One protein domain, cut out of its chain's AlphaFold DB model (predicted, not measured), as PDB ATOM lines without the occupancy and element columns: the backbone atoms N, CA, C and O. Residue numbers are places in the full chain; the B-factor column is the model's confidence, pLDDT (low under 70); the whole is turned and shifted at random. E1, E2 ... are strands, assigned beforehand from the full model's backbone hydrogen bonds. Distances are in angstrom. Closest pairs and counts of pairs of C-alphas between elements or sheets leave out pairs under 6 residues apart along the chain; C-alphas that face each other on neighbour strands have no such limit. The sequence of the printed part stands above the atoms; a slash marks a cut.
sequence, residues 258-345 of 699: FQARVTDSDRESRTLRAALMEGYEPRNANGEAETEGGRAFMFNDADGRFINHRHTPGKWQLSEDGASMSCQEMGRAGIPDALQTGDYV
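Overview. This is residues 258 to 345 of the 699 residues of the protein "FHA domain-containing protein" of Armatimonadetes bacterium CG_4_8_14_3_um_filter_66_20 (UniProt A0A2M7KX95). One strongly twisted sheet of five strands is folded back on itself into two leaves that face each other, E1 and E2 on E4 and E3, with E5 as the hinge. The last stretch, residues 329 to 345, has no named element and folds back to E1, where residues 344 to 345 pair antiparallel with residues 260 to 261. The printed part has 88 residues, with no named helix and five named strands, E1 to E5, in that order along the chain; the sheet's order is E1 E2 E5 E4 E3, antiparallel throughout. The class is all strand, though under half of the residues, 36 of 88, are in named strands. The whole is compact, with a radius of gyration of the C-alphas of 12.1 A, and rounded, spanning 33 by 26 by 22 A.

Arrangement. E1, residues 258 to 266, is an edge strand and bends by 79 degrees at residue 263. It forms a hairpin with E2, residues 271 to 276, at 140 degrees; N 261 and O 275 are within hydrogen-bond range at 2.8 A. E2 is the antiparallel neighbour of E5, residues 324 to 328, at 155 degrees, with N 272 and O 327 2.8 A apart. E3, residues 292 to 300, is the other edge strand and bends by 71 degrees at residue 295. It forms a hairpin with E4, residues 312 to 318, at 120 degrees, with N 297 and O 312 2.9 A apart. E4 and E5 form a hairpin at 143 degrees, with N 328 and O 315 2.8 A apart. E3 E4 E5 are a meander, each strand the antiparallel neighbour of the one before; E2 E3 E4 E5 are a Greek key, a meander whose last strand is the antiparallel neighbour of the strand before it in the chain, E2. E1 and E4 are apart, and so are E2 and E3.

Along the chain. E1 begins with C-alpha 258 at (242.754, 234.045, 338.376) and measures 20.4 A from first to last C-alpha. E2 measures 15.7 A. E3 begins with C-alpha 292 at (248.752, 225.043, 341.694) and measures 21.4 A, and E4 measures 18.2 A. E5 measures 13.5 A and ends with C-alpha 328 at (239.629, 221.780, 346.865).

Size, cuts and confidence. The two C-alphas farthest apart, those of Glu 268 and Asn 286, are 34.4 A apart. The links E2 to E3, 15 residues, and E3 to E4, 11 residues, are long; E1 to E2 and E4 to E5 are tight. The printed part has no cut. Its mean pLDDT is 92.4, and no printed residue is under 70.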
ATOM      1  N   PHE A 258     243.503 234.690 339.448       92.75
ATOM      2  CA  PHE A 258     242.754 234.045 338.376       92.75
ATOM      3  C   PHE A 258     241.263 234.346 338.517       92.75
ATOM      4  O   PHE A 258     240.771 234.625 339.616       92.75
ATOM      5  N   GLN A 259     240.538 234.231 337.409       93.00
ATOM      6  CA  GLN A 259     239.084 234.115 337.409       93.00
ATOM      7  C   GLN A 259     238.670 232.977 336.477       93.00
ATOM      8  O   GLN A 259     239.259 232.779 335.413       93.00
ATOM      9  N   ALA A 260     237.677 232.209 336.901       96.19
ATOM     10  CA  ALA A 260     237.224 231.023 336.197       96.19
ATOM     11  C   ALA A 260     235.707 230.876 336.322       96.19
ATOM     12  O   ALA A 260     235.113 231.299 337.317       96.19
ATOM     13  N   ARG A 261     235.081 230.271 335.312       97.62
ATOM     14  CA  ARG A 261     233.643 229.998 335.288       97.62
ATOM     15  C   ARG A 261     233.369 228.619 335.873       97.62
ATOM     16  O   ARG A 261     233.896 227.626 335.379       97.62
ATOM     17  N   VAL A 262     232.537 228.556 336.901       98.19
ATOM     18  CA  VAL A 262     232.174 227.326 337.607       98.19
ATOM     19  C   VAL A 262     231.435 226.386 336.661       98.19
ATOM     20  O   VAL A 262     230.440 226.767 336.042       98.19
ATOM     21  N   THR A 263     231.927 225.156 336.539       98.12
ATOM     22  CA  THR A 263     231.309 224.100 335.727       98.12
ATOM     23  C   THR A 263     230.609 223.067 336.595       98.12
ATOM     24  O   THR A 263     229.549 222.575 336.213       98.12
ATOM     25  N   ASP A 264     231.161 222.785 337.774       97.19
ATOM     26  CA  ASP A 264     230.631 221.807 338.719       97.19
ATOM     27  C   ASP A 264     231.047 222.146 340.160       97.19
ATOM     28  O   ASP A 264     232.103 222.746 340.388       97.19
ATOM     29  N   SER A 265     230.226 221.772 341.143       95.75
ATOM     30  CA  SER A 265     230.521 222.000 342.562       95.75
ATOM     31  C   SER A 265     229.910 220.919 343.447       95.75
ATOM     32  O   SER A 265     228.722 220.624 343.335       95.75
ATOM     33  N   ASP A 266     230.694 220.414 344.394       95.56
ATOM     34  CA  ASP A 266     230.260 219.482 345.429       95.56
ATOM     35  C   ASP A 266     230.547 220.083 346.811       95.56
ATOM     36  O   ASP A 266     231.692 220.279 347.229       95.56
ATOM     37  N   ARG A 267     229.468 220.394 347.534       93.62
ATOM     38  CA  ARG A 267     229.513 221.025 348.860       93.62
ATOM     39  C   ARG A 267     229.886 220.043 349.965       93.62
ATOM     40  O   ARG A 267     230.448 220.480 350.970       93.62
ATOM     41  N   GLU A 268     229.601 218.752 349.793       91.25
ATOM     42  CA  GLU A 268     229.935 217.725 350.782       91.25
ATOM     43  C   GLU A 268     231.435 217.446 350.762       91.25
ATOM     44  O   GLU A 268     232.096 217.544 351.799       91.25
ATOM     45  N   SER A 269     231.994 217.191 349.574       92.69
ATOM     46  CA  SER A 269     233.442 217.009 349.419       92.69
ATOM     47  C   SER A 269     234.225 218.326 349.420       92.69
ATOM     48  O   SER A 269     235.452 218.310 349.530       92.69
ATOM     49  N   ARG A 270     233.532 219.472 349.348       94.75
ATOM     50  CA  ARG A 270     234.108 220.825 349.284       94.75
ATOM     51  C   ARG A 270     235.052 221.006 348.099       94.75
ATOM     52  O   ARG A 270     236.147 221.566 348.233       94.75
ATOM     53  N   THR A 271     234.607 220.524 346.945       96.19
ATOM     54  CA  THR A 271     235.342 220.596 345.687       96.19
ATOM     55  C   THR A 271     234.559 221.375 344.639       96.19
ATOM     56  O   THR A 271     233.330 221.418 344.640       96.19
ATOM     57  N   LEU A 272     235.283 222.047 343.751       96.94
ATOM     58  CA  LEU A 272     234.723 222.845 342.670       96.94
ATOM     59  C   LEU A 272     235.585 222.684 341.424       96.94
ATOM     60  O   LEU A 272     236.811 222.726 341.503       96.94
ATOM     61  N   ARG A 273     234.945 222.523 340.268       97.94
ATOM     62  CA  ARG A 273     235.599 222.573 338.960       97.94
ATOM     63  C   ARG A 273     235.181 223.843 338.238       97.94
ATOM     64  O   ARG A 273     234.024 224.259 338.308       97.94
ATOM     65  N   ALA A 274     236.129 224.459 337.547       98.06
ATOM     66  CA  ALA A 274     235.878 225.663 336.773       98.06
ATOM     67  C   ALA A 274     236.700 225.682 335.481       98.06
ATOM     68  O   ALA A 274     237.821 225.183 335.441       98.06
ATOM     69  N   ALA A 275     236.144 226.277 334.431       97.56
ATOM     70  CA  ALA A 275     236.854 226.587 333.197       97.56
ATOM     71  C   ALA A 275     237.601 227.914 333.369       97.56
ATOM     72  O   ALA A 275     236.989 228.930 333.714       97.56
ATOM     73  N   LEU A 276     238.917 227.907 333.155       95.31
ATOM     74  CA  LEU A 276     239.733 229.112 333.251       95.31
ATOM     75  C   LEU A 276     239.301 230.113 332.168       95.31
ATOM     76  O   LEU A 276     239.079 229.741 331.018       95.31
ATOM     77  N   MET A 277     239.173 231.389 332.534       90.69
ATOM     78  CA  MET A 277     238.897 232.438 331.554       90.69
ATOM     79  C   MET A 277     240.190 232.861 330.852       90.69
ATOM     80  O   MET A 277     241.209 233.082 331.502       90.69
ATOM     81  N   GLU A 278     240.127 233.028 329.533       85.00
ATOM     82  CA  GLU A 278     241.257 233.476 328.711       85.00
ATOM     83  C   GLU A 278     241.845 234.808 329.219       85.00
ATOM     84  O   GLU A 278     241.101 235.756 329.500       85.00
ATOM     85  N   GLY A 279     243.178 234.884 329.344       83.31
ATOM     86  CA  GLY A 279     243.898 236.075 329.813       83.31
ATOM     87  C   GLY A 279     243.983 236.223 331.338       83.31
ATOM     88  O   GLY A 279     244.406 237.276 331.830       83.31
ATOM     89  N   TYR A 280     243.567 235.195 332.084       88.50
ATOM     90  CA  TYR A 280     243.609 235.134 333.549       88.50
ATOM     91  C   TYR A 280     244.433 233.958 334.065       88.50
ATOM     92  O   TYR A 280     244.147 233.414 335.135       88.50
ATOM     93  N   GLU A 281     245.453 233.566 333.302       89.75
ATOM     94  CA  GLU A 281     246.353 232.479 333.659       89.75
ATOM     95  C   GLU A 281     246.936 232.725 335.060       89.75
ATOM     96  O   GLU A 281     247.437 233.825 335.330       89.75
ATOM     97  N   PRO A 282     246.862 231.735 335.969       91.19
ATOM     98  CA  PRO A 282     247.301 231.924 337.339       91.19
ATOM     99  C   PRO A 282     248.777 232.312 337.434       91.19
ATOM    100  O   PRO A 282     249.654 231.738 336.785       91.19
ATOM    101  N   ARG A 283     249.045 233.292 338.295       88.50
ATOM    102  CA  ARG A 283     250.388 233.788 338.593       88.50
ATOM    103  C   ARG A 283     250.596 233.910 340.092       88.50
ATOM    104  O   ARG A 283     249.622 234.059 340.835       88.50
ATOM    105  N   ASN A 284     251.855 233.902 340.513       86.69
ATOM    106  CA  ASN A 284     252.249 234.254 341.872       86.69
ATOM    107  C   ASN A 284     252.382 235.777 342.053       86.69
ATOM    108  O   ASN A 284     252.173 236.565 341.127       86.69
ATOM    109  N   ALA A 285     252.748 236.208 343.263       81.62
ATOM    110  CA  ALA A 285     252.899 237.627 343.596       81.62
ATOM    111  C   ALA A 285     254.023 238.337 342.813       81.62
ATOM    112  O   ALA A 285     254.000 239.561 342.699       81.62
ATOM    113  N   ASN A 286     254.974 237.579 342.256       79.81
ATOM    114  CA  ASN A 286     256.057 238.086 341.412       79.81
ATOM    115  C   ASN A 286     255.668 238.120 339.920       79.81
ATOM    116  O   ASN A 286     256.455 238.571 339.091       79.81
ATOM    117  N   GLY A 287     254.464 237.656 339.567       80.12
ATOM    118  CA  GLY A 287     253.979 237.577 338.187       80.12
ATOM    119  C   GLY A 287     254.423 236.323 337.425       80.12
ATOM    120  O   GLY A 287     254.125 236.201 336.233       80.12
ATOM    121  N   GLU A 288     255.102 235.384 338.085       86.75
ATOM    122  CA  GLU A 288     255.529 234.112 337.494       86.75
ATOM    123  C   GLU A 288     254.326 233.171 337.365       86.75
ATOM    124  O   GLU A 288     253.418 233.213 338.195       86.75
ATOM    125  N   ALA A 289     254.300 232.345 336.316       90.81
ATOM    126  CA  ALA A 289     253.210 231.400 336.090       90.81
ATOM    127  C   ALA A 289     253.151 230.341 337.202       90.81
ATOM    128  O   ALA A 289     254.184 229.837 337.641       90.81
ATOM    129  N   GLU A 290     251.940 229.979 337.614       92.19
ATOM    130  CA  GLU A 290     251.689 228.897 338.566       92.19
ATOM    131  C   GLU A 290     250.661 227.920 337.996       92.19
ATOM    132  O   GLU A 290     249.761 228.307 337.252       92.19
ATOM    133  N   THR A 291     250.771 226.651 338.383       95.19
ATOM    134  CA  THR A 291     249.805 225.599 338.029       95.19
ATOM    135  C   THR A 291     249.046 225.063 339.240       95.19
ATOM    136  O   THR A 291     248.063 224.356 339.065       95.19
ATOM    137  N   GLU A 292     249.450 225.408 340.462       96.31
ATOM    138  CA  GLU A 292     248.752 225.043 341.694       96.31
ATOM    139  C   GLU A 292     249.115 225.988 342.844       96.31
ATOM    140  O   GLU A 292     250.096 226.729 342.776       96.31
ATOM    141  N   GLY A 293     248.335 225.964 343.925       94.50
ATOM    142  CA  GLY A 293     248.674 226.685 345.149       94.50
ATOM    143  C   GLY A 293     247.494 226.920 346.084       94.50
ATOM    144  O   GLY A 293     246.406 226.377 345.905       94.50
ATOM    145  N   GLY A 294     247.705 227.757 347.101       93.81
ATOM    146  CA  GLY A 294     246.649 228.243 347.995       93.81
ATOM    147  C   GLY A 294     246.124 229.613 347.566       93.81
ATOM    148  O   GLY A 294     246.906 230.461 347.123       93.81
ATOM    149  N   ARG A 295     244.814 229.846 347.705       93.62
ATOM    150  CA  ARG A 295     244.167 231.147 347.449       93.62
ATOM    151  C   ARG A 295     243.040 231.415 348.441       93.62
ATOM    152  O   ARG A 295     242.498 230.492 349.051       93.62
ATOM    153  N   ALA A 296     242.683 232.690 348.577       93.38
ATOM    154  CA  ALA A 296     241.397 233.080 349.135       93.38
ATOM    155  C   ALA A 296     240.384 233.150 347.987       93.38
ATOM    156  O   ALA A 296     240.527 233.969 347.079       93.38
ATOM    157  N   PHE A 297     239.390 232.263 347.999       96.06
ATOM    158  CA  PHE A 297     238.354 232.244 346.973       96.06
ATOM    159  C   PHE A 297     237.250 233.248 347.282       96.06
ATOM    160  O   PHE A 297     236.836 233.415 348.435       96.06
ATOM    161  N   MET A 298     236.785 233.888 346.217       95.44
ATOM    162  CA  MET A 298     235.635 234.779 346.169       95.44
ATOM    163  C   MET A 298     234.697 234.292 345.067       95.44
ATOM    164  O   MET A 298     235.156 233.807 344.030       95.44
ATOM    165  N   PHE A 299     233.395 234.424 345.291       95.56
ATOM    166  CA  PHE A 299     232.372 233.873 344.409       95.56
ATOM    167  C   PHE A 299     231.453 234.977 343.906       95.56
ATOM    168  O   PHE A 299     230.964 235.782 344.704       95.56
ATOM    169  N   ASN A 300     231.220 234.995 342.598       93.06
ATOM    170  CA  ASN A 300     230.350 235.963 341.945       93.06
ATOM    171  C   ASN A 300     229.291 235.235 341.124       93.06
ATOM    172  O   ASN A 300     229.606 234.205 340.535       93.06
ATOM    173  N   ASP A 301     228.077 235.770 341.073       89.25
ATOM    174  CA  ASP A 301     227.010 235.248 340.223       89.25
ATOM    175  C   ASP A 301     227.336 235.453 338.734       89.25
ATOM    176  O   ASP A 301     228.321 236.106 338.372       89.25
ATOM    177  N   ALA A 302     226.505 234.905 337.850       83.19
ATOM    178  CA  ALA A 302     226.657 235.050 336.403       83.19
ATOM    179  C   ALA A 302     226.672 236.512 335.896       83.19
ATOM    180  O   ALA A 302     227.189 236.752 334.803       83.19
ATOM    181  N   ASP A 303     226.174 237.477 336.678       81.44
ATOM    182  CA  ASP A 303     226.205 238.914 336.371       81.44
ATOM    183  C   ASP A 303     227.447 239.621 336.959       81.44
ATOM    184  O   ASP A 303     227.649 240.823 336.762       81.44
ATOM    185  N   GLY A 304     228.299 238.890 337.682       81.38
ATOM    186  CA  GLY A 304     229.517 239.400 338.305       81.38
ATOM    187  C   GLY A 304     229.297 240.099 339.647       81.38
ATOM    188  O   GLY A 304     230.171 240.857 340.071       81.38
ATOM    189  N   ARG A 305     228.161 239.874 340.320       83.00
ATOM    190  CA  ARG A 305     227.901 240.375 341.680       83.00
ATOM    191  C   ARG A 305     228.392 239.377 342.717       83.00
ATOM    192  O   ARG A 305     228.268 238.172 342.525       83.00
ATOM    193  N   PHE A 306     228.897 239.861 343.848       87.50
ATOM    194  CA  PHE A 306     229.324 238.988 344.939       87.50
ATOM    195  C   PHE A 306     228.155 238.147 345.470       87.50
ATOM    196  O   PHE A 306     227.140 238.687 345.899       87.50
ATOM    197  N   ILE A 307     228.323 236.823 345.498       90.94
ATOM    198  CA  ILE A 307     227.333 235.898 346.084       90.94
ATOM    199  C   ILE A 307     227.353 236.000 347.609       90.94
ATOM    200  O   ILE A 307     226.336 235.861 348.286       90.94
ATOM    201  N   ASN A 308     228.540 236.223 348.170       88.56
ATOM    202  CA  ASN A 308     228.720 236.554 349.569       88.56
ATOM    203  C   ASN A 308     229.968 237.422 349.755       88.56
ATOM    204  O   ASN A 308     230.793 237.563 348.859       88.56
ATOM    205  N   HIS A 309     230.120 237.942 350.969       88.31
ATOM    206  CA  HIS A 309     231.260 238.753 351.386       88.31
ATOM    207  C   HIS A 309     232.138 237.982 352.382       88.31
ATOM    208  O   HIS A 309     232.415 238.450 353.488       88.31
ATOM    209  N   ARG A 310     232.499 236.733 352.051       87.69
ATOM    210  CA  ARG A 310     233.349 235.875 352.893       87.69
ATOM    211  C   ARG A 310     234.402 235.161 352.065       87.69
ATOM    212  O   ARG A 310     234.080 234.473 351.105       87.69
ATOM    213  N   HIS A 311     235.659 235.273 352.477       91.56
ATOM    214  CA  HIS A 311     236.712 234.472 351.871       91.56
ATOM    215  C   HIS A 311     236.555 232.998 352.222       91.56
ATOM    216  O   HIS A 311     236.370 232.644 353.390       91.56
ATOM    217  N   THR A 312     236.771 232.151 351.224       94.62
ATOM    218  CA  THR A 312     236.962 230.716 351.423       94.62
ATOM    219  C   THR A 312     238.409 230.363 351.093       94.62
ATOM    220  O   THR A 312     238.751 230.242 349.918       94.62
ATOM    221  N   PRO A 313     239.296 230.212 352.095       94.06
ATOM    222  CA  PRO A 313     240.637 229.694 351.857       94.06
ATOM    223  C   PRO A 313     240.556 228.280 351.285       94.06
ATOM    224  O   PRO A 313     239.752 227.479 351.759       94.06
ATOM    225  N   GLY A 314     241.393 227.955 350.312       95.56
ATOM    226  CA  GLY A 314     241.505 226.595 349.799       95.56
ATOM    227  C   GLY A 314     242.676 226.441 348.840       95.56
ATOM    228  O   GLY A 314     243.462 227.374 348.638       95.56
ATOM    229  N   LYS A 315     242.800 225.245 348.268       96.94
ATOM    230  CA  LYS A 315     243.825 224.914 347.275       96.94
ATOM    231  C   LYS A 315     243.224 224.853 345.883       96.94
ATOM    232  O   LYS A 315     242.051 224.522 345.734       96.94
ATOM    233  N   TRP A 316     244.030 225.142 344.874       97.25
ATOM    234  CA  TRP A 316     243.652 225.002 343.475       97.25
ATOM    235  C   TRP A 316     244.760 224.316 342.674       97.25
ATOM    236  O   TRP A 316     245.929 224.377 343.064       97.25
ATOM    237  N   GLN A 317     244.382 223.683 341.566       97.62
ATOM    238  CA  GLN A 317     245.289 223.062 340.603       97.62
ATOM    239  C   GLN A 317     244.714 223.182 339.184       97.62
ATOM    240  O   GLN A 317     243.523 222.932 338.976       97.62
ATOM    241  N   LEU A 318     245.554 223.577 338.230       97.38
ATOM    242  CA  LEU A 318     245.264 223.679 336.800       97.38
ATOM    243  C   LEU A 318     245.382 222.304 336.133       97.38
ATOM    244  O   LEU A 318     246.260 221.517 336.487       97.38
ATOM    245  N   SER A 319     244.526 222.015 335.157       96.06
ATOM    246  CA  SER A 319     244.658 220.824 334.317       96.06
ATOM    247  C   SER A 319     245.881 220.906 333.402       96.06
ATOM    248  O   SER A 319     246.364 221.990 333.078       96.06
ATOM    249  N   GLU A 320     246.366 219.747 332.947       93.44
ATOM    250  CA  GLU A 320     247.527 219.648 332.048       93.44
ATOM    251  C   GLU A 320     247.337 220.416 330.730       93.44
ATOM    252  O   GLU A 320     248.297 220.952 330.183       93.44
ATOM    253  N   ASP A 321     246.100 220.505 330.234       92.19
ATOM    254  CA  ASP A 321     245.739 221.267 329.033       92.19
ATOM    255  C   ASP A 321     245.590 222.783 329.278       92.19
ATOM    256  O   ASP A 321     245.367 223.540 328.334       92.19
ATOM    257  N   GLY A 322     245.694 223.234 330.532       91.50
ATOM    258  CA  GLY A 322     245.572 224.635 330.930       91.50
ATOM    259  C   GLY A 322     244.155 225.219 330.871       91.50
ATOM    260  O   GLY A 322     243.982 226.398 331.172       91.50
ATOM    261  N   ALA A 323     243.137 224.436 330.498       92.94
ATOM    262  CA  ALA A 323     241.793 224.950 330.218       92.94
ATOM    263  C   ALA A 323     240.858 224.943 331.437       92.94
ATOM    264  O   ALA A 323     239.875 225.689 331.490       92.94
ATOM    265  N   SER A 324     241.136 224.098 332.427       94.88
ATOM    266  CA  SER A 324     240.276 223.911 333.592       94.88
ATOM    267  C   SER A 324     241.070 223.932 334.888       94.88
ATOM    268  O   SER A 324     242.279 223.726 334.915       94.88
ATOM    269  N   MET A 325     240.380 224.189 335.989       96.31
ATOM    270  CA  MET A 325     240.955 224.142 337.321       96.31
ATOM    271  C   MET A 325     240.047 223.393 338.284       96.31
ATOM    272  O   MET A 325     238.817 223.430 338.181       96.31
ATOM    273  N   SER A 326     240.679 222.735 339.248       97.00
ATOM    274  CA  SER A 326     240.031 222.164 340.420       97.00
ATOM    275  C   SER A 326     240.357 223.020 341.638       97.00
ATOM    276  O   SER A 326     241.506 223.404 341.835       97.00
ATOM    277  N   CYS A 327     239.350 223.342 342.441       97.38
ATOM    278  CA  CYS A 327     239.483 223.993 343.737       97.38
ATOM    279  C   CYS A 327     239.015 223.010 344.815       97.38
ATOM    280  O   CYS A 327     237.949 222.412 344.689       97.38
ATOM    281  N   GLN A 328     239.808 222.832 345.866       96.31
ATOM    282  CA  GLN A 328     239.629 221.780 346.865       96.31
ATOM    283  C   GLN A 328     240.104 222.230 348.246       96.31
ATOM    284  O   GLN A 328     240.656 223.320 348.409       96.31
ATOM    285  N   GLU A 329     239.892 221.374 349.250       94.69
ATOM    286  CA  GLU A 329     240.244 221.652 350.650       94.69
ATOM    287  C   GLU A 329     239.669 222.991 351.138       94.69
ATOM    288  O   GLU A 329     240.308 223.731 351.889       94.69
ATOM    289  N   MET A 330     238.461 223.337 350.678       92.44
ATOM    290  CA  MET A 330     237.861 224.609 351.043       92.44
ATOM    291  C   MET A 330     237.600 224.661 352.552       92.44
ATOM    292  O   MET A 330     236.999 223.763 353.158       92.44
ATOM    293  N   GLY A 331     238.097 225.736 353.156       87.94
ATOM    294  CA  GLY A 331     238.085 225.973 354.588       87.94
ATOM    295  C   GLY A 331     236.678 226.152 355.152       87.94
ATOM    296  O   GLY A 331     235.665 225.911 354.501       87.94
ATOM    297  N   ARG A 332     236.605 226.600 356.407       78.19
ATOM    298  CA  ARG A 332     235.359 226.627 357.194       78.19
ATOM    299  C   ARG A 332     234.189 227.368 356.527       78.19
ATOM    300  O   ARG A 332     233.049 227.016 356.801       78.19
ATOM    301  N   ALA A 333     234.457 228.369 355.686       84.25
ATOM    302  CA  ALA A 333     233.420 229.113 354.969       84.25
ATOM    303  C   ALA A 333     232.749 228.307 353.835       84.25
ATOM    304  O   ALA A 333     231.603 228.597 353.508       84.25
ATOM    305  N   GLY A 334     233.423 227.283 353.297       91.56
ATOM    306  CA  GLY A 334     232.880 226.371 352.290       91.56
ATOM    307  C   GLY A 334     232.518 227.021 350.948       91.56
ATOM    308  O   GLY A 334     232.907 228.153 350.652       91.56
ATOM    309  N   ILE A 335     231.780 226.266 350.133       94.88
ATOM    310  CA  ILE A 335     231.179 226.736 348.879       94.88
ATOM    311  C   ILE A 335     229.811 227.353 349.214       94.88
ATOM    312  O   ILE A 335     229.047 226.714 349.939       94.88
ATOM    313  N   PRO A 336     229.472 228.557 348.717       94.25
ATOM    314  CA  PRO A 336     228.183 229.181 349.006       94.25
ATOM    315  C   PRO A 336     227.009 228.357 348.462       94.25
ATOM    316  O   PRO A 336     227.051 227.896 347.323       94.25
ATOM    317  N   ASP A 337     225.921 228.250 349.227       93.94
ATOM    318  CA  ASP A 337     224.722 227.519 348.789       93.94
ATOM    319  C   ASP A 337     224.138 228.078 347.491       93.94
ATOM    320  O   ASP A 337     223.753 227.309 346.615       93.94
ATOM    321  N   ALA A 338     224.169 229.402 347.332       94.50
ATOM    322  CA  ALA A 338     223.654 230.097 346.160       94.50
ATOM    323  C   ALA A 338     224.534 229.981 344.899       94.50
ATOM    324  O   ALA A 338     224.081 230.409 343.845       94.50
ATOM    325  N   LEU A 339     225.747 229.411 344.980       96.88
ATOM    326  CA  LEU A 339     226.628 229.246 343.817       96.88
ATOM    327  C   LEU A 339     226.071 228.211 342.828       96.88
ATOM    328  O   LEU A 339     225.783 227.072 343.207       96.88
ATOM    329  N   GLN A 340     225.989 228.581 341.556       96.00
ATOM    330  CA  GLN A 340     225.459 227.759 340.472       96.00
ATOM    331  C   GLN A 340     226.507 227.509 339.380       96.00
ATOM    332  O   GLN A 340     227.490 228.232 339.231       96.00
ATOM    333  N   THR A 341     226.295 226.471 338.571       96.62
ATOM    334  CA  THR A 341     227.053 226.295 337.325       96.62
ATOM    335  C   THR A 341     226.832 227.509 336.415       96.62
ATOM    336  O   THR A 341     225.695 227.905 336.175       96.62
ATOM    337  N   GLY A 342     227.913 228.077 335.877       92.38
ATOM    338  CA  GLY A 342     227.896 229.302 335.066       92.38
ATOM    339  C   GLY A 342     228.335 230.567 335.812       92.38
ATOM    340  O   GLY A 342     228.751 231.524 335.151       92.38
ATOM    341  N   ASP A 343     228.324 230.534 337.146       97.19
ATOM    342  CA  ASP A 343     228.865 231.581 338.020       97.19
ATOM    343  C   ASP A 343     230.399 231.636 337.960       97.19
ATOM    344  O   ASP A 343     231.046 230.860 337.250       97.19
ATOM    345  N   TYR A 344     231.012 232.541 338.720       97.19
ATOM    346  CA  TYR A 344     232.455 232.748 338.721       97.19
ATOM    347  C   TYR A 344     233.099 232.489 340.078       97.19
ATOM    348  O   TYR A 344     232.586 232.867 341.133       97.19
ATOM    349  N   VAL A 345     234.307 231.933 340.028       97.56
ATOM    350  CA  VAL A 345     235.249 231.895 341.145       97.56
ATOM    351  C   VAL A 345     236.463 232.760 340.814       97.56
ATOM    352  O   VAL A 345     237.016 232.695 339.715       97.56
TER     353      VAL A 345